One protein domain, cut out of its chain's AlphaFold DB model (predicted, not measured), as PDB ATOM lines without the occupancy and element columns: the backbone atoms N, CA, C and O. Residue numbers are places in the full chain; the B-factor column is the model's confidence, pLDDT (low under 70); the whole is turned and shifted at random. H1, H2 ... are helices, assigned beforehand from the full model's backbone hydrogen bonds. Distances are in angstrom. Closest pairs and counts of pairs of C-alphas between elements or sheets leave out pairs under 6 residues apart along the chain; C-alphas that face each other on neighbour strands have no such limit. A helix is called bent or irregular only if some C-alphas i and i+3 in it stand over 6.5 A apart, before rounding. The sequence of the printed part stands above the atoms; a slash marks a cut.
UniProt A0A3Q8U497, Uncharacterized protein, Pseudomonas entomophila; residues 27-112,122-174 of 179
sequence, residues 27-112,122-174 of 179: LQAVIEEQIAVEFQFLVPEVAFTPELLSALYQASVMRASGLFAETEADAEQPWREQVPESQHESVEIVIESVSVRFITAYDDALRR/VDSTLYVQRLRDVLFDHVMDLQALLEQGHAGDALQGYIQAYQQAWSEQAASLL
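What this domain is: This is residues 27 to 112 and 122 to 174 of the 179 residues of an uncharacterized protein of Pseudomonas entomophila (UniProt A0A3Q8U497). Three helices, H1, H2 and H4, cross one another to make a helical head, with the short H3 packed on H2; H5, H6 and H7 run lengthwise, their lines nearly aligned, with H6 turned against both. Residues 122 to 129, of which 124 to 129 belong to H6, stick out at one end. The printed part has 139 residues, with eight named helices, H1 to H8 in chain order, and no named strand: the class is all helix. It is only just compact, close to loose, with a radius of gyration of the C-alphas of 16.8 A, and elongated, spanning 57 by 30 by 23 A.

Where its parts are: Find C-alpha 27 at (45.278, -15.199, 8.949); from there H1 runs through residues 27 to 42, 22.3 A. Next come H2, residues 50 to 66, 24.0 A, and the short H3, residues 78 to 81. H4, residues 85 to 100, spans 23.4 A and is irregular: C-alphas 86 and 89 are 7.3 A apart. H5 holds residues 102 to 112. Look then for C-alpha 124 at (58.998, 7.177, 6.692), where H6 begins; it runs 34.3 A to residue 147. H7, residues 152 to 167, spans 22.8 A, and H8, residues 171 to 174, ends at (53.344, -3.050, -2.978).

How they stand to each other: Begin at H2, the hub, which touches six helices. Residues 53 to 57 alone touch H1, about perpendicular at 74 degrees; the closest C-alphas, of Glu 32 and Tyr 57, are 6.5 A apart. H4 touches H2 with residues 95 to 100 alone, at a steep tilt of 55 degrees, the same way; C-alphas 64 and 99 are closest, 4.4 A. H1 and H4 touch at a steep tilt of 40 degrees, opposite ways, closest at C-alphas 38 and 94, 6.1 A. Outward from there, H5 and H6 touch at a shallow tilt of 13 degrees, opposite ways, closest at C-alphas 107 and 139, 6.5 A. H6 and H7 form a helical hairpin at 16 degrees, closest at C-alphas 142 and 159, 7.0 A. H8 is close to H6 but not clearly touching; H1 and H6 are among the pairs that are apart. In H1, H2, H6 and H7 every O i to N i+4 pair is within hydrogen-bond range; in H4 10 of 12 are, in H5 6 of 7, and H3 and H8 are too short for such a pair.

The domain as a whole: The two farthest C-alphas, of Glu 85 and Val 122, are 58.1 A apart. Residues 113 to 121 are not printed, and C-alphas 112 and 122 stand 21.1 A apart across this cut. The link from H2 to H3 is long. Look for pLDDT under 70 at residues 68 to 75, 122, 149 to 153 and 172 to 173; the mean of the printed part is 87.2.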
ATOM      1  N   LEU A  27      46.619 -15.354   8.365       94.75
ATOM      2  CA  LEU A  27      45.278 -15.199   8.949       94.75
ATOM      3  C   LEU A  27      44.943 -16.443   9.755       94.75
ATOM      4  O   LEU A  27      44.554 -16.327  10.909       94.75
ATOM      5  N   GLN A  28      45.196 -17.622   9.181       94.69
ATOM      6  CA  GLN A  28      45.017 -18.891   9.874       94.69
ATOM      7  C   GLN A  28      45.749 -18.910  11.221       94.69
ATOM      8  O   GLN A  28      45.117 -19.178  12.235       94.69
ATOM      9  N   ALA A  29      47.035 -18.546  11.260       95.69
ATOM     10  CA  ALA A  29      47.809 -18.562  12.500       95.69
ATOM     11  C   ALA A  29      47.258 -17.586  13.558       95.69
ATOM     12  O   ALA A  29      47.212 -17.921  14.738       95.69
ATOM     13  N   VAL A  30      46.816 -16.392  13.143       97.12
ATOM     14  CA  VAL A  30      46.201 -15.411  14.055       97.12
ATOM     15  C   VAL A  30      44.885 -15.938  14.632       97.12
ATOM     16  O   VAL A  30      44.634 -15.795  15.829       97.12
ATOM     17  N   ILE A  31      44.052 -16.566  13.803       97.56
ATOM     18  CA  ILE A  31      42.772 -17.124  14.246       97.56
ATOM     19  C   ILE A  31      42.978 -18.350  15.134       97.56
ATOM     20  O   ILE A  31      42.323 -18.463  16.164       97.56
ATOM     21  N   GLU A  32      43.906 -19.240  14.790       97.44
ATOM     22  CA  GLU A  32      44.264 -20.394  15.619       97.44
ATOM     23  C   GLU A  32      44.771 -19.963  17.004       97.44
ATOM     24  O   GLU A  32      44.364 -20.549  18.009       97.44
ATOM     25  N   GLU A  33      45.592 -18.908  17.084       97.44
ATOM     26  CA  GLU A  33      46.019 -18.329  18.366       97.44
ATOM     27  C   GLU A  33      44.819 -17.804  19.167       97.44
ATOM     28  O   GLU A  33      44.704 -18.079  20.364       97.44
ATOM     29  N   GLN A  34      43.891 -17.095  18.519       97.19
ATOM     30  CA  GLN A  34      42.703 -16.580  19.195       97.19
ATOM     31  C   GLN A  34      41.784 -17.707  19.691       97.19
ATOM     32  O   GLN A  34      41.337 -17.655  20.839       97.19
ATOM     33  N   ILE A  35      41.558 -18.747  18.880       98.06
ATOM     34  CA  ILE A  35      40.812 -19.945  19.288       98.06
ATOM     35  C   ILE A  35      41.487 -20.581  20.498       98.06
ATOM     36  O   ILE A  35      40.810 -20.865  21.479       98.06
ATOM     37  N   ALA A  36      42.808 -20.772  20.470       97.44
ATOM     38  CA  ALA A  36      43.536 -21.388  21.574       97.44
ATOM     39  C   ALA A  36      43.360 -20.615  22.889       97.44
ATOM     40  O   ALA A  36      43.107 -21.218  23.933       97.44
ATOM     41  N   VAL A  37      43.457 -19.283  22.836       96.88
ATOM     42  CA  VAL A  37      43.294 -18.414  24.009       96.88
ATOM     43  C   VAL A  37      41.862 -18.461  24.542       96.88
ATOM     44  O   VAL A  37      41.660 -18.674  25.737       96.88
ATOM     45  N   GLU A  38      40.864 -18.273  23.679       97.56
ATOM     46  CA  GLU A  38      39.461 -18.228  24.102       97.56
ATOM     47  C   GLU A  38      38.955 -19.602  24.560       97.56
ATOM     48  O   GLU A  38      38.260 -19.696  25.574       97.56
ATOM     49  N   PHE A  39      39.368 -20.673  23.881       97.75
ATOM     50  CA  PHE A  39      39.015 -22.042  24.242       97.75
ATOM     51  C   PHE A  39      39.580 -22.431  25.607       97.75
ATOM     52  O   PHE A  39      38.843 -22.934  26.447       97.75
ATOM     53  N   GLN A  40      40.858 -22.152  25.878       96.25
ATOM     54  CA  GLN A  40      41.450 -22.450  27.189       96.25
ATOM     55  C   GLN A  40      40.822 -21.628  28.319       96.25
ATOM     56  O   GLN A  40      40.795 -22.078  29.462       96.25
ATOM     57  N   PHE A  41      40.316 -20.431  28.014       96.50
ATOM     58  CA  PHE A  41      39.632 -19.592  28.992       96.50
ATOM     59  C   PHE A  41      38.211 -20.088  29.304       96.50
ATOM     60  O   PHE A  41      37.832 -20.145  30.473       96.50
ATOM     61  N   LEU A  42      37.426 -20.444  28.281       96.25
ATOM     62  CA  LEU A  42      36.016 -20.829  28.435       96.25
ATOM     63  C   LEU A  42      35.804 -22.326  28.677       96.25
ATOM     64  O   LEU A  42      34.796 -22.705  29.268       96.25
ATOM     65  N   VAL A  43      36.740 -23.167  28.241       95.50
ATOM     66  CA  VAL A  43      36.632 -24.633  28.263       95.50
ATOM     67  C   VAL A  43      37.919 -25.276  28.822       95.50
ATOM     68  O   VAL A  43      38.495 -26.170  28.202       95.50
ATOM     69  N   PRO A  44      38.399 -24.860  30.014       94.75
ATOM     70  CA  PRO A  44      39.717 -25.256  30.530       94.75
ATOM     71  C   PRO A  44      39.865 -26.762  30.803       94.75
ATOM     72  O   PRO A  44      40.979 -27.274  30.860       94.75
ATOM     73  N   GLU A  45      38.750 -27.471  30.986       93.50
ATOM     74  CA  GLU A  45      38.719 -28.898  31.334       93.50
ATOM     75  C   GLU A  45      38.861 -29.824  30.111       93.50
ATOM     76  O   GLU A  45      39.031 -31.035  30.264       93.50
ATOM     77  N   VAL A  46      38.762 -29.285  28.890       94.38
ATOM     78  CA  VAL A  46      38.831 -30.072  27.653       94.38
ATOM     79  C   VAL A  46      40.235 -30.001  27.067       94.38
ATOM     80  O   VAL A  46      40.816 -28.930  26.911       94.38
ATOM     81  N   ALA A  47      40.785 -31.165  26.714       94.44
ATOM     82  CA  ALA A  47      42.090 -31.245  26.077       94.44
ATOM     83  C   ALA A  47      42.060 -30.572  24.696       94.44
ATOM     84  O   ALA A  47      41.306 -30.975  23.813       94.44
ATOM     85  N   PHE A  48      42.913 -29.567  24.505       95.62
ATOM     86  CA  PHE A  48      43.009 -28.831  23.251       95.62
ATOM     87  C   PHE A  48      44.006 -29.508  22.299       95.62
ATOM     88  O   PHE A  48      45.213 -29.269  22.370       95.62
ATOM     89  N   THR A  49      43.506 -30.415  21.457       96.81
ATOM     90  CA  THR A  49      44.311 -31.167  20.481       96.81
ATOM     91  C   THR A  49      44.423 -30.427  19.139       96.81
ATOM     92  O   THR A  49      43.588 -29.569  18.841       96.81
ATOM     93  N   PRO A  50      45.420 -30.753  18.292       95.94
ATOM     94  CA  PRO A  50      45.519 -30.193  16.942       95.94
ATOM     95  C   PRO A  50      44.282 -30.465  16.073       95.94
ATOM     96  O   PRO A  50      43.857 -29.599  15.311       95.94
ATOM     97  N   GLU A  51      43.675 -31.646  16.205       95.50
ATOM     98  CA  GLU A  51      42.467 -32.028  15.467       95.50
ATOM     99  C   GLU A  51      41.261 -31.186  15.899       95.50
ATOM    100  O   GLU A  51      40.477 -30.745  15.054       95.50
ATOM    101  N   LEU A  52      41.147 -30.903  17.201       96.62
ATOM    102  CA  LEU A  52      40.108 -30.032  17.731       96.62
ATOM    103  C   LEU A  52      40.319 -28.591  17.266       96.62
ATOM    104  O   LEU A  52      39.368 -27.963  16.812       96.62
ATOM    105  N   LEU A  53      41.554 -28.080  17.304       97.12
ATOM    106  CA  LEU A  53      41.874 -26.751  16.778       97.12
ATOM    107  C   LEU A  53      41.494 -26.623  15.298       97.12
ATOM    108  O   LEU A  53      40.845 -25.650  14.923       97.12
ATOM    109  N   SER A  54      41.826 -27.622  14.476       94.31
ATOM    110  CA  SER A  54      41.448 -27.639  13.059       94.31
ATOM    111  C   SER A  54      39.927 -27.624  12.872       94.31
ATOM    112  O   SER A  54      39.420 -26.877  12.037       94.31
ATOM    113  N   ALA A  55      39.187 -28.416  13.655       94.00
ATOM    114  CA  ALA A  55      37.727 -28.464  13.583       94.00
ATOM    115  C   ALA A  55      37.076 -27.143  14.032       94.00
ATOM    116  O   ALA A  55      36.105 -26.689  13.423       94.00
ATOM    117  N   LEU A  56      37.619 -26.501  15.070       95.88
ATOM    118  CA  LEU A  56      37.152 -25.197  15.544       95.88
ATOM    119  C   LEU A  56      37.484 -24.085  14.550       95.88
ATOM    120  O   LEU A  56      36.632 -23.243  14.292       95.88
ATOM    121  N   TYR A  57      38.670 -24.113  13.940       94.69
ATOM    122  CA  TYR A  57      39.039 -23.174  12.883       94.69
ATOM    123  C   TYR A  57      38.066 -23.257  11.705       94.69
ATOM    124  O   TYR A  57      37.531 -22.234  11.278       94.69
ATOM    125  N   GLN A  58      37.766 -24.468  11.228       90.94
ATOM    126  CA  GLN A  58      36.783 -24.675  10.162       90.94
ATOM    127  C   GLN A  58      35.392 -24.170  10.556       90.94
ATOM    128  O   GLN A  58      34.756 -23.458   9.777       90.94
ATOM    129  N   ALA A  59      34.939 -24.471  11.776       91.00
ATOM    130  CA  ALA A  59      33.661 -23.977  12.279       91.00
ATOM    131  C   ALA A  59      33.622 -22.441  12.344       91.00
ATOM    132  O   ALA A  59      32.623 -21.840  11.949       91.00
ATOM    133  N   SER A  60      34.711 -21.795  12.771       92.56
ATOM    134  CA  SER A  60      34.825 -20.335  12.811       92.56
ATOM    135  C   SER A  60      34.868 -19.700  11.421       92.56
ATOM    136  O   SER A  60      34.234 -18.672  11.213       92.56
ATOM    137  N   VAL A  61      35.553 -20.302  10.442       89.69
ATOM    138  CA  VAL A  61      35.532 -19.828   9.043       89.69
ATOM    139  C   VAL A  61      34.114 -19.905   8.476       89.69
ATOM    140  O   VAL A  61      33.618 -18.936   7.898       89.69
ATOM    141  N   MET A  62      33.441 -21.040   8.682       86.88
ATOM    142  CA  MET A  62      32.070 -21.256   8.220       86.88
ATOM    143  C   MET A  62      31.093 -20.280   8.861       86.88
ATOM    144  O   MET A  62      30.289 -19.666   8.161       86.88
ATOM    145  N   ARG A  63      31.174 -20.100  10.181       88.56
ATOM    146  CA  ARG A  63      30.339 -19.145  10.909       88.56
ATOM    147  C   ARG A  63      30.642 -17.712  10.467       88.56
ATOM    148  O   ARG A  63      29.696 -16.981  10.205       88.56
ATOM    149  N   ALA A  64      31.910 -17.326  10.305       89.25
ATOM    150  CA  ALA A  64      32.290 -15.992   9.830       89.25
ATOM    151  C   ALA A  64      31.735 -15.692   8.431       89.25
ATOM    152  O   ALA A  64      31.241 -14.593   8.203       89.25
ATOM    153  N   SER A  65      31.752 -16.662   7.512       85.12
ATOM    154  CA  SER A  65      31.109 -16.518   6.198       85.12
ATOM    155  C   SER A  65      29.577 -16.489   6.302       85.12
ATOM    156  O   SER A  65      28.922 -15.659   5.675       85.12
ATOM    157  N   GLY A  66      29.001 -17.332   7.164       78.75
ATOM    158  CA  GLY A  66      27.564 -17.386   7.444       78.75
ATOM    159  C   GLY A  66      26.993 -16.129   8.110       78.75
ATOM    160  O   GLY A  66      25.793 -15.899   8.023       78.75
ATOM    161  N   LEU A  67      27.819 -15.265   8.713       77.25
ATOM    162  CA  LEU A  67      27.376 -13.932   9.151       77.25
ATOM    163  C   LEU A  67      26.940 -13.046   7.970       77.25
ATOM    164  O   LEU A  67      26.163 -12.112   8.165       77.25
ATOM    165  N   PHE A  68      27.421 -13.337   6.758       63.94
ATOM    166  CA  PHE A  68      27.130 -12.577   5.540       63.94
ATOM    167  C   PHE A  68      26.133 -13.275   4.606       63.94
ATOM    168  O   PHE A  68      25.527 -12.614   3.762       63.94
ATOM    169  N   ALA A  69      25.932 -14.587   4.755       59.62
ATOM    170  CA  ALA A  69      25.027 -15.381   3.928       59.62
ATOM    171  C   ALA A  69      23.811 -15.862   4.739       59.62
ATOM    172  O   ALA A  69      23.973 -16.488   5.780       59.62
ATOM    173  N   GLU A  70      22.587 -15.642   4.242       51.50
ATOM    174  CA  GLU A  70      21.324 -16.138   4.834       51.50
ATOM    175  C   GLU A  70      21.152 -17.668   4.686       51.50
ATOM    176  O   GLU A  70      20.126 -18.158   4.216       51.50
ATOM    177  N   THR A  71      22.168 -18.451   5.038       47.16
ATOM    178  CA  THR A  71      22.141 -19.911   4.899       47.16
ATOM    179  C   THR A  71      22.246 -20.552   6.271       47.16
ATOM    180  O   THR A  71      23.240 -20.375   6.973       47.16
ATOM    181  N   GLU A  72      21.205 -21.297   6.654       48.12
ATOM    182  CA  GLU A  72      21.222 -22.142   7.847       48.12
ATOM    183  C   GLU A  72      22.369 -23.150   7.738       48.12
ATOM    184  O   GLU A  72      22.440 -23.958   6.810       48.12
ATOM    185  N   ALA A  73      23.292 -23.061   8.693       51.56
ATOM    186  CA  ALA A  73      24.449 -23.926   8.798       51.56
ATOM    187  C   ALA A  73      24.037 -25.304   9.339       51.56
ATOM    188  O   ALA A  73      24.289 -25.615  10.499       51.56
ATOM    189  N   ASP A  74      23.442 -26.144   8.493       55.16
ATOM    190  CA  ASP A  74      23.376 -27.597   8.721       55.16
ATOM    191  C   ASP A  74      24.673 -28.260   8.215       55.16
ATOM    192  O   ASP A  74      24.678 -29.207   7.430       55.16
ATOM    193  N   ALA A  75      25.808 -27.660   8.586       63.97
ATOM    194  CA  ALA A  75      27.130 -28.189   8.295       63.97
ATOM    195  C   ALA A  75      27.526 -29.160   9.409       63.97
ATOM    196  O   ALA A  75      27.268 -28.898  10.586       63.97
ATOM    197  N   GLU A  76      28.178 -30.267   9.046       73.12
ATOM    198  CA  GLU A  76      28.768 -31.170  10.030       73.12
ATOM    199  C   GLU A  76      29.671 -30.382  10.991       73.12
ATOM    200  O   GLU A  76      30.421 -29.492  10.584       73.12
ATOM    201  N   GLN A  77      29.598 -30.711  12.281       84.75
ATOM    202  CA  GLN A  77      30.383 -30.067  13.334       84.75
ATOM    203  C   GLN A  77      31.303 -31.095  14.014       84.75
ATOM    204  O   GLN A  77      31.000 -31.544  15.124       84.75
ATOM    205  N   PRO A  78      32.440 -31.475  13.391       89.56
ATOM    206  CA  PRO A  78      33.328 -32.534  13.892       89.56
ATOM    207  C   PRO A  78      33.883 -32.289  15.301       89.56
ATOM    208  O   PRO A  78      34.314 -33.219  15.983       89.56
ATOM    209  N   TRP A  79      33.889 -31.038  15.767       94.44
ATOM    210  CA  TRP A  79      34.319 -30.696  17.120       94.44
ATOM    211  C   TRP A  79      33.381 -31.276  18.195       94.44
ATOM    212  O   TRP A  79      33.836 -31.559  19.302       94.44
ATOM    213  N   ARG A  80      32.092 -31.512  17.891       94.75
ATOM    214  CA  ARG A  80      31.112 -32.028  18.868       94.75
ATOM    215  C   ARG A  80      31.443 -33.426  19.370       94.75
ATOM    216  O   ARG A  80      31.136 -33.736  20.515       94.75
ATOM    217  N   GLU A  81      32.081 -34.251  18.545       93.75
ATOM    218  CA  GLU A  81      32.513 -35.604  18.925       93.75
ATOM    219  C   GLU A  81      33.742 -35.591  19.847       93.75
ATOM    220  O   GLU A  81      34.001 -36.554  20.567       93.75
ATOM    221  N   GLN A  82      34.493 -34.489  19.839       94.56
ATOM    222  CA  GLN A  82      35.739 -34.317  20.587       94.56
ATOM    223  C   GLN A  82      35.527 -33.602  21.930       94.56
ATOM    224  O   GLN A  82      36.430 -33.561  22.765       94.56
ATOM    225  N   VAL A  83      34.335 -33.042  22.150       95.56
ATOM    226  CA  VAL A  83      33.996 -32.212  23.308       95.56
ATOM    227  C   VAL A  83      32.788 -32.813  24.038       95.56
ATOM    228  O   VAL A  83      31.795 -33.146  23.390       95.56
ATOM    229  N   PRO A  84      32.803 -32.922  25.382       96.44
ATOM    230  CA  PRO A  84      31.628 -33.345  26.142       96.44
ATOM    231  C   PRO A  84      30.419 -32.440  25.885       96.44
ATOM    232  O   PRO A  84      30.557 -31.219  25.864       96.44
ATOM    233  N   GLU A  85      29.224 -33.025  25.783       95.69
ATOM    234  CA  GLU A  85      27.978 -32.292  25.494       95.69
ATOM    235  C   GLU A  85      27.738 -31.111  26.450       95.69
ATOM    236  O   GLU A  85      27.325 -30.034  26.030       95.69
ATOM    237  N   SER A  86      28.105 -31.263  27.727       96.50
ATOM    238  CA  SER A  86      27.993 -30.203  28.737       96.50
ATOM    239  C   SER A  86      28.835 -28.953  28.452       96.50
ATOM    240  O   SER A  86      28.635 -27.940  29.111       96.50
ATOM    241  N   GLN A  87      29.803 -29.032  27.535       97.25
ATOM    242  CA  GLN A  87      30.681 -27.931  27.130       97.25
ATOM    243  C   GLN A  87      30.330 -27.380  25.739       97.25
ATOM    244  O   GLN A  87      30.949 -26.415  25.297       97.25
ATOM    245  N   HIS A  88      29.353 -27.964  25.030       95.12
ATOM    246  CA  HIS A  88      29.026 -27.560  23.655       95.12
ATOM    247  C   HIS A  88      28.599 -26.095  23.561       95.12
ATOM    248  O   HIS A  88      29.025 -25.406  22.644       95.12
ATOM    249  N   GLU A  89      27.825 -25.595  24.526       95.44
ATOM    250  CA  GLU A  89      27.428 -24.181  24.564       95.44
ATOM    251  C   GLU A  89      28.643 -23.251  24.709       95.44
ATOM    252  O   GLU A  89      28.764 -22.264  23.987       95.44
ATOM    253  N   SER A  90      29.592 -23.588  25.588       97.06
ATOM    254  CA  SER A  90      30.822 -22.810  25.768       97.06
ATOM    255  C   SER A  90      31.697 -22.811  24.514       97.06
ATOM    256  O   SER A  90      32.281 -21.783  24.179       97.06
ATOM    257  N   VAL A  91      31.756 -23.931  23.788       96.94
ATOM    258  CA  VAL A  91      32.471 -24.012  22.506       96.94
ATOM    259  C   VAL A  91      31.781 -23.200  21.412       96.94
ATOM    260  O   VAL A  91      32.459 -22.496  20.669       96.94
ATOM    261  N   GLU A  92      30.452 -23.223  21.333       95.44
ATOM    262  CA  GLU A  92      29.697 -22.370  20.403       95.44
ATOM    263  C   GLU A  92      29.956 -20.879  20.670       95.44
ATOM    264  O   GLU A  92      30.113 -20.107  19.726       95.44
ATOM    265  N   ILE A  93      30.096 -20.473  21.940       96.25
ATOM    266  CA  ILE A  93      30.487 -19.100  22.302       96.25
ATOM    267  C   ILE A  93      31.891 -18.763  21.781       96.25
ATOM    268  O   ILE A  93      32.084 -17.670  21.248       96.25
ATOM    269  N   VAL A  94      32.861 -19.681  21.899       97.12
ATOM    270  CA  VAL A  94      34.210 -19.496  21.327       97.12
ATOM    271  C   VAL A  94      34.119 -19.318  19.812       97.12
ATOM    272  O   VAL A  94      34.672 -18.361  19.272       97.12
ATOM    273  N   ILE A  95      33.394 -20.209  19.126       95.69
ATOM    274  CA  ILE A  95      33.231 -20.162  17.669       95.69
ATOM    275  C   ILE A  95      32.619 -18.824  17.257       95.69
ATOM    276  O   ILE A  95      33.169 -18.159  16.381       95.69
ATOM    277  N   GLU A  96      31.528 -18.405  17.894       94.31
ATOM    278  CA  GLU A  96      30.842 -17.142  17.606       94.31
ATOM    279  C   GLU A  96      31.757 -15.929  17.835       94.31
ATOM    280  O   GLU A  96      31.918 -15.093  16.944       94.31
ATOM    281  N   SER A  97      32.415 -15.859  18.995       95.69
ATOM    282  CA  SER A  97      33.316 -14.758  19.363       95.69
ATOM    283  C   SER A  97      34.470 -14.598  18.367       95.69
ATOM    284  O   SER A  97      34.734 -13.494  17.874       95.69
ATOM    285  N   VAL A  98      35.115 -15.710  18.001       96.25
ATOM    286  CA  VAL A  98      36.190 -15.732  17.001       96.25
ATOM    287  C   VAL A  98      35.661 -15.330  15.623       96.25
ATOM    288  O   VAL A  98      36.298 -14.536  14.933       96.25
ATOM    289  N   SER A  99      34.482 -15.817  15.235       93.19
ATOM    290  CA  SER A  99      33.889 -15.557  13.915       93.19
ATOM    291  C   SER A  99      33.526 -14.091  13.710       93.19
ATOM    292  O   SER A  99      33.852 -13.512  12.675       93.19
ATOM    293  N   VAL A 100      32.922 -13.451  14.713       93.38
ATOM    294  CA  VAL A 100      32.592 -12.014  14.673       93.38
ATOM    295  C   VAL A 100      33.850 -11.157  14.542       93.38
ATOM    296  O   VAL A 100      33.832 -10.091  13.924       93.38
ATOM    297  N   ARG A 101      34.966 -11.610  15.120       94.00
ATOM    298  CA  ARG A 101      36.238 -10.883  15.112       94.00
ATOM    299  C   ARG A 101      37.189 -11.330  14.010       94.00
ATOM    300  O   ARG A 101      38.286 -10.789  13.961       94.00
ATOM    301  N   PHE A 102      36.797 -12.246  13.128       93.19
ATOM    302  CA  PHE A 102      37.711 -12.959  12.234       93.19
ATOM    303  C   PHE A 102      38.624 -12.018  11.427       93.19
ATOM    304  O   PHE A 102      39.847 -12.065  11.533       93.19
ATOM    305  N   ILE A 103      38.034 -11.077  10.684       94.12
ATOM    306  CA  ILE A 103      38.802 -10.096   9.903       94.12
ATOM    307  C   ILE A 103      39.461  -9.044  10.804       94.12
ATOM    308  O   ILE A 103      40.636  -8.722  10.628       94.12
ATOM    309  N   THR A 104      38.740  -8.537  11.804       94.62
ATOM    310  CA  THR A 104      39.237  -7.472  12.688       94.62
ATOM    311  C   THR A 104      40.456  -7.907  13.508       94.62
ATOM    312  O   THR A 104      41.383  -7.125  13.699       94.62
ATOM    313  N   ALA A 105      40.498  -9.157  13.971       95.50
ATOM    314  CA  ALA A 105      41.625  -9.715  14.711       95.50
ATOM    315  C   ALA A 105      42.895  -9.765  13.857       95.50
ATOM    316  O   ALA A 105      43.985  -9.441  14.339       95.50
ATOM    317  N   TYR A 106      42.746 -10.113  12.579       96.06
ATOM    318  CA  TYR A 106      43.842 -10.108  11.624       96.06
ATOM    319  C   TYR A 106      44.292  -8.692  11.262       96.06
ATOM    320  O   TYR A 106      45.492  -8.428  11.306       96.06
ATOM    321  N   ASP A 107      43.371  -7.753  11.016       95.62
ATOM    322  CA  ASP A 107      43.719  -6.335  10.817       95.62
ATOM    323  C   ASP A 107      44.506  -5.783  12.020       95.62
ATOM    324  O   ASP A 107      45.572  -5.184  11.864       95.62
ATOM    325  N   ASP A 108      44.064  -6.070  13.247       95.06
ATOM    326  CA  ASP A 108      44.780  -5.671  14.461       95.06
ATOM    327  C   ASP A 108      46.188  -6.280  14.543       95.06
ATOM    328  O   ASP A 108      47.125  -5.616  15.008       95.06
ATOM    329  N   ALA A 109      46.352  -7.544  14.140       94.69
ATOM    330  CA  ALA A 109      47.647  -8.219  14.108       94.69
ATOM    331  C   ALA A 109      48.578  -7.588  13.060       94.69
ATOM    332  O   ALA A 109      49.724  -7.252  13.380       94.69
ATOM    333  N   LEU A 110      48.070  -7.326  11.852       93.38
ATOM    334  CA  LEU A 110      48.799  -6.638  10.787       93.38
ATOM    335  C   LEU A 110      49.224  -5.241  11.222       93.38
ATOM    336  O   LEU A 110      50.403  -4.896  11.149       93.38
ATOM    337  N   ARG A 111      48.303  -4.436  11.752       91.81
ATOM    338  CA  ARG A 111      48.624  -3.087  12.233       91.81
ATOM    339  C   ARG A 111      49.716  -3.121  13.286       91.81
ATOM    340  O   ARG A 111      50.642  -2.316  13.208       91.81
ATOM    341  N   ARG A 112      49.654  -4.048  14.246       91.06
ATOM    342  CA  ARG A 112      50.698  -4.207  15.270       91.06
ATOM    343  C   ARG A 112      52.045  -4.573  14.649       91.06
ATOM    344  O   ARG A 112      53.019  -3.871  14.928       91.06
ATOM    345  N   VAL A 122      64.383   6.883   5.351       69.81
ATOM    346  CA  VAL A 122      64.129   8.147   4.649       69.81
ATOM    347  C   VAL A 122      62.655   8.212   4.223       69.81
ATOM    348  O   VAL A 122      62.117   7.249   3.677       69.81
ATOM    349  N   ASP A 123      61.988   9.344   4.479       72.88
ATOM    350  CA  ASP A 123      60.570   9.592   4.147       72.88
ATOM    351  C   ASP A 123      59.566   8.573   4.713       72.88
ATOM    352  O   ASP A 123      58.506   8.305   4.152       72.88
ATOM    353  N   SER A 124      59.869   8.058   5.897       75.38
ATOM    354  CA  SER A 124      58.998   7.177   6.692       75.38
ATOM    355  C   SER A 124      57.499   7.532   6.763       75.38
ATOM    356  O   SER A 124      56.689   6.621   6.864       75.38
ATOM    357  N   THR A 125      57.098   8.810   6.727       78.00
ATOM    358  CA  THR A 125      55.674   9.195   6.743       78.00
ATOM    359  C   THR A 125      54.951   8.664   5.510       78.00
ATOM    360  O   THR A 125      53.863   8.105   5.615       78.00
ATOM    361  N   LEU A 126      55.587   8.811   4.350       77.38
ATOM    362  CA  LEU A 126      55.056   8.390   3.063       77.38
ATOM    363  C   LEU A 126      55.005   6.863   2.962       77.38
ATOM    364  O   LEU A 126      54.005   6.296   2.534       77.38
ATOM    365  N   TYR A 127      56.056   6.207   3.456       77.81
ATOM    366  CA  TYR A 127      56.114   4.755   3.599       77.81
ATOM    367  C   TYR A 127      54.986   4.210   4.487       77.81
ATOM    368  O   TYR A 127      54.265   3.299   4.092       77.81
ATOM    369  N   VAL A 128      54.786   4.797   5.673       80.12
ATOM    370  CA  VAL A 128      53.733   4.380   6.616       80.12
ATOM    371  C   VAL A 128      52.347   4.563   6.008       80.12
ATOM    372  O   VAL A 128      51.495   3.696   6.179       80.12
ATOM    373  N   GLN A 129      52.106   5.677   5.315       82.88
ATOM    374  CA  GLN A 129      50.823   5.910   4.658       82.88
ATOM    375  C   GLN A 129      50.569   4.874   3.564       82.88
ATOM    376  O   GLN A 129      49.517   4.246   3.572       82.88
ATOM    377  N   ARG A 130      51.556   4.615   2.700       82.62
ATOM    378  CA  ARG A 130      51.411   3.623   1.631       82.62
ATOM    379  C   ARG A 130      51.121   2.229   2.176       82.62
ATOM    380  O   ARG A 130      50.229   1.557   1.678       82.62
ATOM    381  N   LEU A 131      51.842   1.811   3.212       84.88
ATOM    382  CA  LEU A 131      51.585   0.523   3.847       84.88
ATOM    383  C   LEU A 131      50.182   0.430   4.437       84.88
ATOM    384  O   LEU A 131      49.579  -0.630   4.367       84.88
ATOM    385  N   ARG A 132      49.651   1.512   5.012       85.69
ATOM    386  CA  ARG A 132      48.277   1.505   5.527       85.69
ATOM    387  C   ARG A 132      47.261   1.253   4.424       85.69
ATOM    388  O   ARG A 132      46.373   0.444   4.648       85.69
ATOM    389  N   ASP A 133      47.412   1.910   3.278       87.75
ATOM    390  CA  ASP A 133      46.493   1.740   2.148       87.75
ATOM    391  C   ASP A 133      46.554   0.299   1.622       87.75
ATOM    392  O   ASP A 133      45.537  -0.367   1.493       87.75
ATOM    393  N   VAL A 134      47.766  -0.225   1.429       87.81
ATOM    394  CA  VAL A 134      47.976  -1.589   0.927       87.81
ATOM    395  C   VAL A 134      47.456  -2.649   1.911       87.81
ATOM    396  O   VAL A 134      46.834  -3.623   1.498       87.81
ATOM    397  N   LEU A 135      47.690  -2.478   3.217       90.69
ATOM    398  CA  LEU A 135      47.159  -3.394   4.235       90.69
ATOM    399  C   LEU A 135      45.635  -3.308   4.331       90.69
ATOM    400  O   LEU A 135      44.987  -4.327   4.546       90.69
ATOM    401  N   PHE A 136      45.066  -2.113   4.163       91.00
ATOM    402  CA  PHE A 136      43.620  -1.928   4.117       91.00
ATOM    403  C   PHE A 136      43.008  -2.675   2.928       91.00
ATOM    404  O   PHE A 136      42.069  -3.441   3.131       91.00
ATOM    405  N   ASP A 137      43.575  -2.526   1.729       91.31
ATOM    406  CA  ASP A 137      43.121  -3.241   0.531       91.31
ATOM    407  C   ASP A 137      43.212  -4.765   0.731       91.31
ATOM    408  O   ASP A 137      42.250  -5.485   0.467       91.31
ATOM    409  N   HIS A 138      44.316  -5.256   1.307       92.06
ATOM    410  CA  HIS A 138      44.494  -6.677   1.621       92.06
ATOM    411  C   HIS A 138      43.420  -7.228   2.575       92.06
ATOM    412  O   HIS A 138      42.878  -8.317   2.374       92.06
ATOM    413  N   VAL A 139      43.106  -6.477   3.633       93.69
ATOM    414  CA  VAL A 139      42.062  -6.841   4.603       93.69
ATOM    415  C   VAL A 139      40.679  -6.807   3.948       93.69
ATOM    416  O   VAL A 139      39.868  -7.701   4.193       93.69
ATOM    417  N   MET A 140      40.419  -5.820   3.088       92.56
ATOM    418  CA  MET A 140      39.150  -5.703   2.370       92.56
ATOM    419  C   MET A 140      38.923  -6.848   1.383       92.56
ATOM    420  O   MET A 140      37.816  -7.377   1.314       92.56
ATOM    421  N   ASP A 141      39.958  -7.270   0.659       92.31
ATOM    422  CA  ASP A 141      39.885  -8.421  -0.241       92.31
ATOM    423  C   ASP A 141      39.564  -9.717   0.521       92.31
ATOM    424  O   ASP A 141      38.726 -10.508   0.085       92.31
ATOM    425  N   LEU A 142      40.182  -9.931   1.690       91.81
ATOM    426  CA  LEU A 142      39.874 -11.077   2.555       91.81
ATOM    427  C   LEU A 142      38.427 -11.052   3.047       91.81
ATOM    428  O   LEU A 142      37.760 -12.088   3.049       91.81
ATOM    429  N   GLN A 143      37.931  -9.880   3.444       91.06
ATOM    430  CA  GLN A 143      36.533  -9.723   3.827       91.06
ATOM    431  C   GLN A 143      35.602 -10.049   2.651       91.06
ATOM    432  O   GLN A 143      34.663 -10.825   2.811       91.06
ATOM    433  N   ALA A 144      35.902  -9.543   1.454       88.94
ATOM    434  CA  ALA A 144      35.123  -9.830   0.255       88.94
ATOM    435  C   ALA A 144      35.121 -11.329  -0.104       88.94
ATOM    436  O   ALA A 144      34.122 -11.833  -0.615       88.94
ATOM    437  N   LEU A 145      36.209 -12.060   0.166       88.25
ATOM    438  CA  LEU A 145      36.248 -13.519  -0.002       88.25
ATOM    439  C   LEU A 145      35.300 -14.238   0.967       88.25
ATOM    440  O   LEU A 145      34.623 -15.179   0.550       88.25
ATOM    441  N   LEU A 146      35.213 -13.793   2.227       85.25
ATOM    442  CA  LEU A 146      34.266 -14.345   3.207       85.25
ATOM    443  C   LEU A 146      32.808 -14.056   2.829       85.25
ATOM    444  O   LEU A 146      31.956 -14.936   2.966       85.25
ATOM    445  N   GLU A 147      32.536 -12.849   2.326       84.44
ATOM    446  CA  GLU A 147      31.200 -12.396   1.911       84.44
ATOM    447  C   GLU A 147      30.653 -13.157   0.695       84.44
ATOM    448  O   GLU A 147      29.441 -13.281   0.534       84.44
ATOM    449  N   GLN A 148      31.523 -13.705  -0.158       77.69
ATOM    450  CA  GLN A 148      31.101 -14.454  -1.346       77.69
ATOM    451  C   GLN A 148      30.439 -15.807  -1.032       77.69
ATOM    452  O   GLN A 148      29.888 -16.422  -1.947       77.69
ATOM    453  N   GLY A 149      30.458 -16.270   0.224       63.28
ATOM    454  CA  GLY A 149      29.660 -17.421   0.663       63.28
ATOM    455  C   GLY A 149      30.010 -18.737  -0.039       63.28
ATOM    456  O   GLY A 149      29.125 -19.547  -0.318       63.28
ATOM    457  N   HIS A 150      31.285 -18.946  -0.384       64.56
ATOM    458  CA  HIS A 150      31.741 -20.199  -0.997       64.56
ATOM    459  C   HIS A 150      31.521 -21.382  -0.039       64.56
ATOM    460  O   HIS A 150      31.699 -21.248   1.171       64.56
ATOM    461  N   ALA A 151      31.172 -22.562  -0.568       62.88
ATOM    462  CA  ALA A 151      31.070 -23.786   0.235       62.88
ATOM    463  C   ALA A 151      32.404 -24.082   0.959       62.88
ATOM    464  O   ALA A 151      33.469 -23.924   0.358       62.88
ATOM    465  N   GLY A 152      32.341 -24.506   2.228       63.12
ATOM    466  CA  GLY A 152      33.437 -24.430   3.211       63.12
ATOM    467  C   GLY A 152      34.848 -24.771   2.732       63.12
ATOM    468  O   GLY A 152      35.743 -23.932   2.835       63.12
ATOM    469  N   ASP A 153      35.048 -25.952   2.144       67.81
ATOM    470  CA  ASP A 153      36.379 -26.387   1.689       67.81
ATOM    471  C   ASP A 153      36.949 -25.496   0.571       67.81
ATOM    472  O   ASP A 153      38.156 -25.245   0.507       67.81
ATOM    473  N   ALA A 154      36.085 -24.971  -0.304       77.06
ATOM    474  CA  ALA A 154      36.500 -24.059  -1.362       77.06
ATOM    475  C   ALA A 154      36.892 -22.690  -0.792       77.06
ATOM    476  O   ALA A 154      37.901 -22.124  -1.214       77.06
ATOM    477  N   LEU A 155      36.146 -22.181   0.199       82.50
ATOM    478  CA  LEU A 155      36.459 -20.915   0.866       82.50
ATOM    479  C   LEU A 155      37.840 -20.955   1.528       82.50
ATOM    480  O   LEU A 155      38.646 -20.045   1.332       82.50
ATOM    481  N   GLN A 156      38.139 -22.033   2.258       82.38
ATOM    482  CA  GLN A 156      39.444 -22.206   2.893       82.38
ATOM    483  C   GLN A 156      40.573 -22.248   1.852       82.38
ATOM    484  O   GLN A 156      41.591 -21.576   2.027       82.38
ATOM    485  N   GLY A 157      40.370 -22.968   0.745       86.31
ATOM    486  CA  GLY A 157      41.322 -23.006  -0.367       86.31
ATOM    487  C   GLY A 157      41.570 -21.631  -0.998       86.31
ATOM    488  O   GLY A 157      42.721 -21.276  -1.256       86.31
ATOM    489  N   TYR A 158      40.522 -20.823  -1.198       88.44
ATOM    490  CA  TYR A 158      40.659 -19.466  -1.736       88.44
ATOM    491  C   TYR A 158      41.394 -18.526  -0.782       88.44
ATOM    492  O   TYR A 158      42.286 -17.799  -1.224       88.44
ATOM    493  N   ILE A 159      41.070 -18.567   0.514       89.56
ATOM    494  CA  ILE A 159      41.778 -17.785   1.534       89.56
ATOM    495  C   ILE A 159      43.259 -18.166   1.532       89.56
ATOM    496  O   ILE A 159      44.109 -17.284   1.426       89.56
ATOM    497  N   GLN A 160      43.582 -19.461   1.578       89.56
ATOM    498  CA  GLN A 160      44.968 -19.928   1.599       89.56
ATOM    499  C   GLN A 160      45.743 -19.488   0.350       89.56
ATOM    500  O   GLN A 160      46.855 -18.975   0.474       89.56
ATOM    501  N   ALA A 161      45.153 -19.633  -0.839       90.88
ATOM    502  CA  ALA A 161      45.776 -19.200  -2.088       90.88
ATOM    503  C   ALA A 161      46.015 -17.682  -2.117       90.88
ATOM    504  O   ALA A 161      47.086 -17.232  -2.526       90.88
ATOM    505  N   TYR A 162      45.048 -16.892  -1.640       92.00
ATOM    506  CA  TYR A 162      45.182 -15.440  -1.544       92.00
ATOM    507  C   TYR A 162      46.287 -15.031  -0.557       92.00
ATOM    508  O   TYR A 162      47.127 -14.189  -0.876       92.00
ATOM    509  N   GLN A 163      46.350 -15.667   0.617       90.44
ATOM    510  CA  GLN A 163      47.400 -15.405   1.607       90.44
ATOM    511  C   GLN A 163      48.792 -15.792   1.110       90.44
ATOM    512  O   GLN A 163      49.758 -15.069   1.359       90.44
ATOM    513  N   GLN A 164      48.899 -16.913   0.395       90.25
ATOM    514  CA  GLN A 164      50.156 -17.332  -0.210       90.25
ATOM    515  C   GLN A 164      50.619 -16.304  -1.248       90.25
ATOM    516  O   GLN A 164      51.752 -15.828  -1.166       90.25
ATOM    517  N   ALA A 165      49.730 -15.892  -2.156       89.38
ATOM    518  CA  ALA A 165      50.036 -14.877  -3.163       89.38
ATOM    519  C   ALA A 165      50.470 -13.542  -2.535       89.38
ATOM    520  O   ALA A 165      51.404 -12.912  -3.026       89.38
ATOM    521  N   TRP A 166      49.839 -13.142  -1.428       89.12
ATOM    522  CA  TRP A 166      50.248 -11.977  -0.643       89.12
ATOM    523  C   TRP A 166      51.671 -12.122  -0.082       89.12
ATOM    524  O   TRP A 166      52.486 -11.213  -0.222       89.12
ATOM    525  N   SER A 167      52.000 -13.272   0.516       84.81
ATOM    526  CA  SER A 167      53.331 -13.512   1.097       84.81
ATOM    527  C   SER A 167      54.455 -13.587   0.057       84.81
ATOM    528  O   SER A 167      55.596 -13.237   0.354       84.81
ATOM    529  N   GLU A 168      54.130 -14.007  -1.167       85.56
ATOM    530  CA  GLU A 168      55.063 -14.123  -2.294       85.56
ATOM    531  C   GLU A 168      55.134 -12.838  -3.140       85.56
ATOM    532  O   GLU A 168      55.873 -12.770  -4.128       85.56
ATOM    533  N   GLN A 169      54.369 -11.803  -2.780       81.38
ATOM    534  CA  GLN A 169      54.292 -10.578  -3.558       81.38
ATOM    535  C   GLN A 169      55.619  -9.816  -3.518       81.38
ATOM    536  O   GLN A 169      56.151  -9.492  -2.457       81.38
ATOM    537  N   ALA A 170      56.139  -9.468  -4.697       75.06
ATOM    538  CA  ALA A 170      57.341  -8.650  -4.786       75.06
ATOM    539  C   ALA A 170      57.111  -7.296  -4.096       75.06
ATOM    540  O   ALA A 170      56.157  -6.581  -4.419       75.06
ATOM    541  N   ALA A 171      58.016  -6.897  -3.198       75.12
ATOM    542  CA  ALA A 171      57.885  -5.645  -2.452       75.12
ATOM    543  C   ALA A 171      57.781  -4.408  -3.359       75.12
ATOM    544  O   ALA A 171      57.100  -3.437  -3.029       75.12
ATOM    545  N   SER A 172      58.393  -4.464  -4.542       67.62
ATOM    546  CA  SER A 172      58.280  -3.426  -5.567       67.62
ATOM    547  C   SER A 172      56.848  -3.215  -6.071       67.62
ATOM    548  O   SER A 172      56.511  -2.091  -6.433       67.62
ATOM    549  N   LEU A 173      55.992  -4.243  -6.057       66.38
ATOM    550  CA  LEU A 173      54.585  -4.139  -6.455       66.38
ATOM    551  C   LEU A 173      53.741  -3.448  -5.381       66.38
ATOM    552  O   LEU A 173      52.891  -2.625  -5.708       66.38
ATOM    553  N   LEU A 174      54.022  -3.711  -4.103       70.81
ATOM    554  CA  LEU A 174      53.344  -3.050  -2.978       70.81
ATOM    555  C   LEU A 174      53.708  -1.558  -2.902       70.81
ATOM    556  O   LEU A 174      52.893  -0.697  -2.555       70.81
TER     557      LEU A 174